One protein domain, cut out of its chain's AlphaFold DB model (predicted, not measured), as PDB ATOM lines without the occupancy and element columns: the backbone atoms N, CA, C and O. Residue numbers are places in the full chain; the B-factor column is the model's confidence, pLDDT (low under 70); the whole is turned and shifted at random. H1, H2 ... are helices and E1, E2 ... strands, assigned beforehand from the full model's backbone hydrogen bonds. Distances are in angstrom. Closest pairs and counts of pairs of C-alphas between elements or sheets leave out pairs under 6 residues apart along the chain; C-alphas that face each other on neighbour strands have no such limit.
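AT A GLANCE: This is residues 4 to 81 of the 107 residues of an uncharacterized protein of Acinetobacter sp. NIPH 899 (UniProt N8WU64). What does the model look like? A small sheet of three strands has a helix over each face, H2 on one and the short H1 on the other, and the long helix H3 runs away from the sheet as an arm whose residues 72 to 81 stick out freely. What are its parts? The printed part has 78 residues with three named helices and three named strands, in the order H1 E1 H2 E2 E3 H3, of mixed class; the antiparallel sheet runs E1 E3 E2. How large is it? It is loose, with a radius of gyration of the C-alphas of 15.7 A, and spans 53 by 26 by 17 A, the length coming from the arm.

IN THESE COORDINATES: Where are the strands? E3 is residues 50 to 55, 16.5 A long; E1 is residues 18 to 22, 13.8 A; E2 is residues 43 to 47, 13.2 A. Where are the helices? H1 is residues 10 to 16, 10.0 A, beginning at C-alpha 10 (133.823, 91.411, 118.820). H2 is residues 25 to 34, 14.3 A, and H3 is residues 58 to 81, 35.0 A, ending at C-alpha 81 (135.264, 122.797, 110.565).

HOW THE PARTS SIT: How do the strands pair? The inner strand E3 is antiparallel to E1 at 155 degrees, with N 20 and O 53 within hydrogen-bond range at 2.9 A. E2 and E3 form an antiparallel hairpin at 169 degrees, with N 45 and O 52 at 2.8 A. Which helices are on the sheet? H2 is on it at a height of 7.5 A, slantwise to E1 at 49 degrees on the local plane, its closest C-alphas to E1 being those of Ala 28 and Gly 22, 4.2 A apart. H1 is on the opposite face at a height of 9.3 A, across E3 at 71 degrees on the local plane, the closest C-alphas being those of Glu 14 and Tyr 54, 7.2 A apart. E1, H2 and E2 form a split strand-helix-strand unit, two strands running the same way with E3 between them, and its crossover is right-handed. What does H3 meet? H3 is not on the sheet, and its residues 59 to 60 alone only just touch H1, with 3 pairs of C-alphas within 8 A, the closest Lys 16 and Leu 60 at 6.3 A. Their lines stand at a steep tilt of 48 degrees, opposite ways; H2 and H3 are apart. Are the helices' backbones complete? In H1, H2 and H3 every O i to N i+4 pair is within hydrogen-bond range.

THE WHOLE: How far does it reach? The two C-alphas farthest apart are those of Asn 23 and Glu 81, 52.6 A; without residues 72 to 81 the body spans 38 by 25 by 15 A. How are the parts linked? The printed part has no cut; the link from H2 to E2 is short, and the other four are tight. How confident is the model? The mean pLDDT of the printed part is 91.1, and no printed residue is under 70.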
ATOM      1  N   LEU A   4     123.776  98.262 112.584       85.81
ATOM      2  CA  LEU A   4     123.779  98.892 113.905       85.81
ATOM      3  C   LEU A   4     124.929  98.379 114.792       85.81
ATOM      4  O   LEU A   4     125.585  99.152 115.480       85.81
ATOM      5  N   TYR A   5     125.239  97.083 114.717       89.38
ATOM      6  CA  TYR A   5     126.247  96.451 115.575       89.38
ATOM      7  C   TYR A   5     127.634  96.365 114.925       89.38
ATOM      8  O   TYR A   5     128.580  95.910 115.562       89.38
ATOM      9  N   ARG A   6     127.792  96.810 113.669       86.56
ATOM     10  CA  ARG A   6     129.060  96.706 112.920       86.56
ATOM     11  C   ARG A   6     130.206  97.482 113.583       86.56
ATOM     12  O   ARG A   6     131.360  97.109 113.425       86.56
ATOM     13  N   GLY A   7     129.896  98.561 114.301       86.00
ATOM     14  CA  GLY A   7     130.892  99.380 114.997       86.00
ATOM     15  C   GLY A   7     131.338  98.837 116.357       86.00
ATOM     16  O   GLY A   7     132.211  99.444 116.969       86.00
ATOM     17  N   ILE A   8     130.740  97.747 116.847       91.56
ATOM     18  CA  ILE A   8     131.035  97.209 118.177       91.56
ATOM     19  C   ILE A   8     132.153  96.161 118.071       91.56
ATOM     20  O   ILE A   8     132.038  95.234 117.266       91.56
ATOM     21  N   PRO A   9     133.216  96.246 118.895       93.19
ATOM     22  CA  PRO A   9     134.264  95.232 118.926       93.19
ATOM     23  C   PRO A   9     133.714  93.837 119.246       93.19
ATOM     24  O   PRO A   9     132.871  93.681 120.132       93.19
ATOM     25  N   HIS A  10     134.255  92.799 118.597       92.38
ATOM     26  CA  HIS A  10     133.823  91.411 118.820       92.38
ATOM     27  C   HIS A  10     133.904  91.000 120.294       92.38
ATOM     28  O   HIS A  10     132.955  90.427 120.812       92.38
ATOM     29  N   LYS A  11     134.971  91.393 121.007       94.06
ATOM     30  CA  LYS A  11     135.116  91.122 122.448       94.06
ATOM     31  C   LYS A  11     133.945  91.669 123.271       94.06
ATOM     32  O   LYS A  11     133.461  90.991 124.170       94.06
ATOM     33  N   THR A  12     133.472  92.874 122.954       93.69
ATOM     34  CA  THR A  12     132.320  93.485 123.628       93.69
ATOM     35  C   THR A  12     131.038  92.724 123.305       93.69
ATOM     36  O   THR A  12     130.238  92.477 124.203       93.69
ATOM     37  N   ILE A  13     130.861  92.295 122.048       94.12
ATOM     38  CA  ILE A  13     129.732  91.445 121.650       94.12
ATOM     39  C   ILE A  13     129.756  90.138 122.446       94.12
ATOM     40  O   ILE A  13     128.759  89.795 123.065       94.12
ATOM     41  N   GLU A  14     130.891  89.446 122.512       93.62
ATOM     42  CA  GLU A  14     131.019  88.178 123.241       93.62
ATOM     43  C   GLU A  14     130.719  88.306 124.745       93.62
ATOM     44  O   GLU A  14     130.161  87.384 125.339       93.62
ATOM     45  N   GLN A  15     131.054  89.447 125.358       93.94
ATOM     46  CA  GLN A  15     130.817  89.711 126.782       93.94
ATOM     47  C   GLN A  15     129.372  90.105 127.106       93.94
ATOM     48  O   GLN A  15     128.896  89.826 128.204       93.94
ATOM     49  N   LYS A  16     128.701  90.807 126.189       94.50
ATOM     50  CA  LYS A  16     127.438  91.511 126.466       94.50
ATOM     51  C   LYS A  16     126.236  90.921 125.734       94.50
ATOM     52  O   LYS A  16     125.103  91.210 126.111       94.50
ATOM     53  N   ALA A  17     126.450  90.130 124.687       94.62
ATOM     54  CA  ALA A  17     125.388  89.489 123.921       94.62
ATOM     55  C   ALA A  17     124.772  88.293 124.650       94.62
ATOM     56  O   ALA A  17     125.376  87.660 125.516       94.62
ATOM     57  N   ILE A  18     123.576  87.922 124.204       95.06
ATOM     58  CA  ILE A  18     122.957  86.654 124.578       95.06
ATOM     59  C   ILE A  18     123.586  85.560 123.713       95.06
ATOM     60  O   ILE A  18     123.517  85.625 122.485       95.06
ATOM     61  N   ARG A  19     124.199  84.553 124.342       94.94
ATOM     62  CA  ARG A  19     124.874  83.447 123.647       94.94
ATOM     63  C   ARG A  19     124.006  82.193 123.599       94.94
ATOM     64  O   ARG A  19     123.445  81.783 124.614       94.94
ATOM     65  N   PHE A  20     123.977  81.539 122.444       95.88
ATOM     66  CA  PHE A  20     123.406  80.205 122.274       95.88
ATOM     67  C   PHE A  20     124.455  79.277 121.678       95.88
ATOM     68  O   PHE A  20     125.171  79.654 120.751       95.88
ATOM     69  N   VAL A  21     124.550  78.070 122.229       95.12
ATOM     70  CA  VAL A  21     125.569  77.079 121.873       95.12
ATOM     71  C   VAL A  21     124.885  75.859 121.263       95.12
ATOM     72  O   VAL A  21     123.811  75.460 121.710       95.12
ATOM     73  N   GLY A  22     125.508  75.274 120.246       94.44
ATOM     74  CA  GLY A  22     125.136  73.983 119.668       94.44
ATOM     75  C   GLY A  22     126.354  73.312 119.040       94.44
ATOM     76  O   GLY A  22     127.391  73.954 118.883       94.44
ATOM     77  N   ASN A  23     126.249  72.040 118.654       94.50
ATOM     78  CA  ASN A  23     127.343  71.358 117.947       94.50
ATOM     79  C   ASN A  23     127.464  71.863 116.507       94.50
ATOM     80  O   ASN A  23     128.537  71.849 115.911       94.50
ATOM     81  N   THR A  24     126.352  72.355 115.957       94.69
ATOM     82  CA  THR A  24     126.290  72.998 114.646       94.69
ATOM     83  C   THR A  24     125.614  74.363 114.739       94.69
ATOM     84  O   THR A  24     124.827  74.638 115.649       94.69
ATOM     85  N   TYR A  25     125.846  75.207 113.734       93.94
ATOM     86  CA  TYR A  25     125.137  76.479 113.580       93.94
ATOM     87  C   TYR A  25     123.609  76.308 113.599       93.94
ATOM     88  O   TYR A  25     122.891  77.091 114.222       93.94
ATOM     89  N   ARG A  26     123.102  75.244 112.959       94.56
ATOM     90  CA  ARG A  26     121.666  74.947 112.898       94.56
ATOM     91  C   ARG A  26     121.094  74.615 114.275       94.56
ATOM     92  O   ARG A  26     120.014  75.098 114.606       94.56
ATOM     93  N   GLU A  27     121.807  73.825 115.071       95.38
ATOM     94  CA  GLU A  27     121.405  73.509 116.445       95.38
ATOM     95  C   GLU A  27     121.406  74.750 117.335       95.38
ATOM     96  O   GLU A  27     120.429  75.001 118.042       95.38
ATOM     97  N   ALA A  28     122.461  75.567 117.258       95.56
ATOM     98  CA  ALA A  28     122.548  76.811 118.014       95.56
ATOM     99  C   ALA A  28     121.374  77.752 117.672       95.56
ATOM    100  O   ALA A  28     120.730  78.300 118.570       95.56
ATOM    101  N   LEU A  29     121.020  77.867 116.383       95.19
ATOM    102  CA  LEU A  29     119.868  78.647 115.919       95.19
ATOM    103  C   LEU A  29     118.533  78.090 116.411       95.19
ATOM    104  O   LEU A  29     117.656  78.857 116.807       95.19
ATOM    105  N   GLN A  30     118.345  76.772 116.375       95.75
ATOM    106  CA  GLN A  30     117.120  76.163 116.892       95.75
ATOM    107  C   GLN A  30     116.964  76.424 118.390       95.75
ATOM    108  O   GLN A  30     115.872  76.775 118.831       95.75
ATOM    109  N   THR A  31     118.048  76.309 119.158       95.50
ATOM    110  CA  THR A  31     118.057  76.628 120.589       95.50
ATOM    111  C   THR A  31     117.677  78.085 120.830       95.50
ATOM    112  O   THR A  31     116.804  78.355 121.653       95.50
ATOM    113  N   ALA A  32     118.249  79.017 120.063       95.50
ATOM    114  CA  ALA A  32     117.904  80.434 120.141       95.50
ATOM    115  C   ALA A  32     116.411  80.683 119.858       95.50
ATOM    116  O   ALA A  32     115.730  81.336 120.649       95.50
ATOM    117  N   LYS A  33     115.868  80.088 118.787       94.06
ATOM    118  CA  LYS A  33     114.445  80.205 118.427       94.06
ATOM    119  C   LYS A  33     113.521  79.649 119.511       94.06
ATOM    120  O   LYS A  33     112.548  80.304 119.868       94.06
ATOM    121  N   ARG A  34     113.842  78.481 120.085       95.00
ATOM    122  CA  ARG A  34     113.069  77.886 121.196       95.00
ATOM    123  C   ARG A  34     113.071  78.764 122.446       95.00
ATOM    124  O   ARG A  34     112.114  78.741 123.208       95.00
ATOM    125  N   LYS A  35     114.141  79.532 122.660       93.88
ATOM    126  CA  LYS A  35     114.266  80.496 123.762       93.88
ATOM    127  C   LYS A  35     113.658  81.866 123.441       93.88
ATOM    128  O   LYS A  35     113.755  82.768 124.264       93.88
ATOM    129  N   GLY A  36     113.024  82.024 122.277       92.62
ATOM    130  CA  GLY A  36     112.341  83.256 121.891       92.62
ATOM    131  C   GLY A  36     113.262  84.346 121.343       92.62
ATOM    132  O   GLY A  36     112.843  85.501 121.271       92.62
ATOM    133  N   ALA A  37     114.494  84.014 120.944       91.19
ATOM    134  CA  ALA A  37     115.362  84.966 120.259       91.19
ATOM    135  C   ALA A  37     114.723  85.395 118.927       91.19
ATOM    136  O   ALA A  37     114.305  84.557 118.124       91.19
ATOM    137  N   LYS A  38     114.637  86.710 118.701       86.94
ATOM    138  CA  LYS A  38     114.038  87.306 117.500       86.94
ATOM    139  C   LYS A  38     115.120  87.874 116.584       86.94
ATOM    140  O   LYS A  38     116.119  88.409 117.060       86.94
ATOM    141  N   GLY A  39     114.877  87.796 115.276       87.25
ATOM    142  CA  GLY A  39     115.788  88.294 114.245       87.25
ATOM    143  C   GLY A  39     116.991  87.382 113.993       87.25
ATOM    144  O   GLY A  39     116.970  86.188 114.310       87.25
ATOM    145  N   ASP A  40     118.034  87.970 113.416       90.50
ATOM    146  CA  ASP A  40     119.263  87.274 113.043       90.50
ATOM    147  C   ASP A  40     120.367  87.447 114.096       90.50
ATOM    148  O   ASP A  40     120.458  88.506 114.731       90.50
ATOM    149  N   PRO A  41     121.250  86.445 114.262       92.94
ATOM    150  CA  PRO A  41     122.421  86.585 115.113       92.94
ATOM    151  C   PRO A  41     123.350  87.689 114.587       92.94
ATOM    152  O   PRO A  41     123.555  87.866 113.383       92.94
ATOM    153  N   ILE A  42     123.948  88.430 115.517       94.31
ATOM    154  CA  ILE A  42     124.881  89.527 115.225       94.31
ATOM    155  C   ILE A  42     126.315  89.037 115.032       94.31
ATOM    156  O   ILE A  42     127.083  89.684 114.325       94.31
ATOM    157  N   LEU A  43     126.664  87.888 115.616       93.56
ATOM    158  CA  LEU A  43     127.961  87.238 115.469       93.56
ATOM    159  C   LEU A  43     127.780  85.721 115.581       93.56
ATOM    160  O   LEU A  43     126.970  85.241 116.370       93.56
ATOM    161  N   SER A  44     128.540  84.964 114.797       93.81
ATOM    162  CA  SER A  44     128.611  83.507 114.888       93.81
ATOM    163  C   SER A  44     130.074  83.105 114.912       93.81
ATOM    164  O   SER A  44     130.836  83.509 114.037       93.81
ATOM    165  N   ILE A  45     130.460  82.313 115.906       93.81
ATOM    166  CA  ILE A  45     131.809  81.781 116.052       93.81
ATOM    167  C   ILE A  45     131.706  80.261 116.066       93.81
ATOM    168  O   ILE A  45     131.111  79.675 116.971       93.81
ATOM    169  N   SER A  46     132.308  79.626 115.068       92.38
ATOM    170  CA  SER A  46     132.442  78.173 115.007       92.38
ATOM    171  C   SER A  46     133.824  77.767 115.508       92.38
ATOM    172  O   SER A  46     134.838  78.249 115.011       92.38
ATOM    173  N   LYS A  47     133.852  76.879 116.499       86.69
ATOM    174  CA  LYS A  47     135.031  76.157 116.984       86.69
ATOM    175  C   LYS A  47     134.901  74.685 116.587       86.69
ATOM    176  O   LYS A  47     133.806  74.228 116.274       86.69
ATOM    177  N   SER A  48     135.999  73.936 116.641       86.00
ATOM    178  CA  SER A  48     136.090  72.555 116.136       86.00
ATOM    179  C   SER A  48     135.017  71.598 116.675       86.00
ATOM    180  O   SER A  48     134.661  70.646 115.992       86.00
ATOM    181  N   SER A  49     134.492  71.847 117.877       87.50
ATOM    182  CA  SER A  49     133.479  71.015 118.538       87.50
ATOM    183  C   SER A  49     132.170  71.740 118.867       87.50
ATOM    184  O   SER A  49     131.265  71.123 119.420       87.50
ATOM    185  N   MET A  50     132.051  73.043 118.580       93.25
ATOM    186  CA  MET A  50     130.841  73.804 118.907       93.25
ATOM    187  C   MET A  50     130.690  75.062 118.056       93.25
ATOM    188  O   MET A  50     131.662  75.745 117.742       93.25
ATOM    189  N   THR A  51     129.451  75.444 117.782       95.50
ATOM    190  CA  THR A  51     129.095  76.755 117.248       95.50
ATOM    191  C   THR A  51     128.404  77.582 118.323       95.50
ATOM    192  O   THR A  51     127.440  77.138 118.949       95.50
ATOM    193  N   VAL A  52     128.880  78.811 118.508       95.81
ATOM    194  CA  VAL A  52     128.261  79.814 119.372       95.81
ATOM    195  C   VAL A  52     127.701  80.925 118.500       95.81
ATOM    196  O   VAL A  52     128.430  81.526 117.712       95.81
ATOM    197  N   ILE A  53     126.416  81.218 118.657       95.81
ATOM    198  CA  ILE A  53     125.772  82.365 118.019       95.81
ATOM    199  C   ILE A  53     125.382  83.390 119.075       95.81
ATOM    200  O   ILE A  53     124.922  83.047 120.166       95.81
ATOM    201  N   TYR A  54     125.564  84.656 118.733       95.69
ATOM    202  CA  TYR A  54     125.339  85.790 119.611       95.69
ATOM    203  C   TYR A  54     124.169  86.612 119.089       95.69
ATOM    204  O   TYR A  54     124.147  87.003 117.922       95.69
ATOM    205  N   TYR A  55     123.214  86.883 119.968       95.38
ATOM    206  CA  TYR A  55     122.066  87.747 119.727       95.38
ATOM    207  C   TYR A  55     122.216  89.062 120.493       95.38
ATOM    208  O   TYR A  55     122.831  89.087 121.564       95.38
ATOM    209  N   PRO A  56     121.656  90.160 119.967       93.81
ATOM    210  CA  PRO A  56     121.728  91.444 120.640       93.81
ATOM    211  C   PRO A  56     121.023  91.386 121.998       93.81
ATOM    212  O   PRO A  56     119.965  90.774 122.146       93.81
ATOM    213  N   SER A  57     121.628  92.035 122.984       92.75
ATOM    214  CA  SER A  57     121.043  92.302 124.297       92.75
ATOM    215  C   SER A  57     120.629  93.772 124.394       92.75
ATOM    216  O   SER A  57     121.031  94.592 123.564       92.75
ATOM    217  N   ALA A  58     119.860  94.124 125.428       91.88
ATOM    218  CA  ALA A  58     119.508  95.517 125.703       91.88
ATOM    219  C   ALA A  58     120.759  96.400 125.891       91.88
ATOM    220  O   ALA A  58     120.823  97.504 125.359       91.88
ATOM    221  N   GLU A  59     121.791  95.882 126.564       91.00
ATOM    222  CA  GLU A  59     123.059  96.597 126.751       91.00
ATOM    223  C   GLU A  59     123.785  96.846 125.423       91.00
ATOM    224  O   GLU A  59     124.247  97.956 125.168       91.00
ATOM    225  N   LEU A  60     123.860  95.843 124.539       92.56
ATOM    226  CA  LEU A  60     124.475  96.032 123.221       92.56
ATOM    227  C   LEU A  60     123.693  97.004 122.346       92.56
ATOM    228  O   LEU A  60     124.304  97.721 121.557       92.56
ATOM    229  N   TYR A  61     122.368  97.021 122.471       91.88
ATOM    230  CA  TYR A  61     121.537  97.986 121.767       91.88
ATOM    231  C   TYR A  61     121.875  99.417 122.198       91.88
ATOM    232  O   TYR A  61     122.122 100.261 121.339       91.88
ATOM    233  N   GLN A  62     122.003  99.669 123.505       92.25
ATOM    234  CA  GLN A  62     122.396 100.985 124.012       92.25
ATOM    235  C   GLN A  62     123.795 101.394 123.532       92.25
ATOM    236  O   GLN A  62     123.974 102.489 123.007       92.25
ATOM    237  N   ILE A  63     124.773 100.486 123.616       91.75
ATOM    238  CA  ILE A  63     126.140 100.740 123.131       91.75
ATOM    239  C   ILE A  63     126.139 101.083 121.635       91.75
ATOM    240  O   ILE A  63     126.884 101.961 121.192       91.75
ATOM    241  N   ALA A  64     125.313 100.395 120.844       90.81
ATOM    242  CA  ALA A  64     125.197 100.658 119.418       90.81
ATOM    243  C   ALA A  64     124.643 102.061 119.132       90.81
ATOM    244  O   ALA A  64     125.174 102.763 118.268       90.81
ATOM    245  N   LEU A  65     123.613 102.479 119.877       92.25
ATOM    246  CA  LEU A  65     123.038 103.820 119.771       92.25
ATOM    247  C   LEU A  65     124.048 104.901 120.163       92.25
ATOM    248  O   LEU A  65     124.224 105.865 119.419       92.25
ATOM    249  N   ASP A  66     124.772 104.711 121.265       91.75
ATOM    250  CA  ASP A  66     125.778 105.668 121.733       91.75
ATOM    251  C   ASP A  66     126.911 105.841 120.708       91.75
ATOM    252  O   ASP A  66     127.374 106.953 120.446       91.75
ATOM    253  N   LEU A  67     127.350 104.745 120.079       90.06
ATOM    254  CA  LEU A  67     128.346 104.787 119.004       90.06
ATOM    255  C   LEU A  67     127.828 105.510 117.762       90.06
ATOM    256  O   LEU A  67     128.580 106.244 117.118       90.06
ATOM    257  N   GLN A  68     126.562 105.305 117.409       89.25
ATOM    258  CA  GLN A  68     125.950 105.986 116.276       89.25
ATOM    259  C   GLN A  68     125.822 107.492 116.535       89.25
ATOM    260  O   GLN A  68     126.196 108.283 115.669       89.25
ATOM    261  N   ALA A  69     125.379 107.884 117.731       88.62
ATOM    262  CA  ALA A  69     125.285 109.283 118.136       88.62
ATOM    263  C   ALA A  69     126.658 109.974 118.099       88.62
ATOM    264  O   ALA A  69     126.789 111.060 117.536       88.62
ATOM    265  N   LYS A  70     127.709 109.310 118.601       88.44
ATOM    266  CA  LYS A  70     129.086 109.829 118.539       88.44
ATOM    267  C   LYS A  70     129.571 110.040 117.108       88.44
ATOM    268  O   LYS A  70     130.109 111.098 116.806       88.44
ATOM    269  N   LYS A  71     129.331 109.077 116.211       86.88
ATOM    270  CA  LYS A  71     129.708 109.209 114.793       86.88
ATOM    271  C   LYS A  71     128.987 110.365 114.104       86.88
ATOM    272  O   LYS A  71     129.588 111.051 113.286       86.88
ATOM    273  N   GLN A  72     127.713 110.581 114.421       85.94
ATOM    274  CA  GLN A  72     126.956 111.707 113.871       85.94
ATOM    275  C   GLN A  72     127.486 113.047 114.392       85.94
ATOM    276  O   GLN A  72     127.661 113.971 113.601       85.94
ATOM    277  N   ALA A  73     127.798 113.136 115.687       86.00
ATOM    278  CA  ALA A  73     128.385 114.334 116.282       86.00
ATOM    279  C   ALA A  73     129.764 114.663 115.683       86.00
ATOM    280  O   ALA A  73     130.029 115.813 115.345       86.00
ATOM    281  N   GLU A  74     130.618 113.658 115.482       85.12
ATOM    282  CA  GLU A  74     131.934 113.829 114.856       85.12
ATOM    283  C   GLU A  74     131.814 114.292 113.397       85.12
ATOM    284  O   GLU A  74     132.471 115.247 112.990       85.12
ATOM    285  N   GLN A  75     130.911 113.692 112.614       84.81
ATOM    286  CA  GLN A  75     130.650 114.141 111.242       84.81
ATOM    287  C   GLN A  75     130.114 115.574 111.188       84.81
ATOM    288  O   GLN A  75     130.474 116.323 110.280       84.81
ATOM    289  N   ALA A  76     129.265 115.967 112.139       83.06
ATOM    290  CA  ALA A  76     128.776 117.337 112.238       83.06
ATOM    291  C   ALA A  76     129.911 118.317 112.580       83.06
ATOM    292  O   ALA A  76     129.997 119.378 111.966       83.06
ATOM    293  N   ALA A  77     130.814 117.944 113.491       81.81
ATOM    294  CA  ALA A  77     131.980 118.751 113.842       81.81
ATOM    295  C   ALA A  77     132.945 118.919 112.657       81.81
ATOM    296  O   ALA A  77     133.362 120.037 112.369       81.81
ATOM    297  N   ILE A  78     133.229 117.840 111.917       81.81
ATOM    298  CA  ILE A  78     134.080 117.884 110.719       81.81
ATOM    299  C   ILE A  78     133.466 118.790 109.645       81.81
ATOM    300  O   ILE A  78     134.174 119.594 109.044       81.81
ATOM    301  N   LYS A  79     132.150 118.704 109.411       78.50
ATOM    302  CA  LYS A  79     131.459 119.601 108.469       78.50
ATOM    303  C   LYS A  79     131.549 121.061 108.906       78.50
ATOM    304  O   LYS A  79     131.905 121.911 108.100       78.50
ATOM    305  N   ALA A  80     131.300 121.338 110.185       77.06
ATOM    306  CA  ALA A  80     131.409 122.686 110.728       77.06
ATOM    307  C   ALA A  80     132.840 123.244 110.634       77.06
ATOM    308  O   ALA A  80     133.019 124.442 110.436       77.06
ATOM    309  N   GLU A  81     133.867 122.399 110.757       71.38
ATOM    310  CA  GLU A  81     135.264 122.797 110.565       71.38
ATOM    311  C   GLU A  81     135.602 123.052 109.088       71.38
ATOM    312  O   GLU A  81     136.277 124.031 108.783       71.38
TER     313      GLU A  81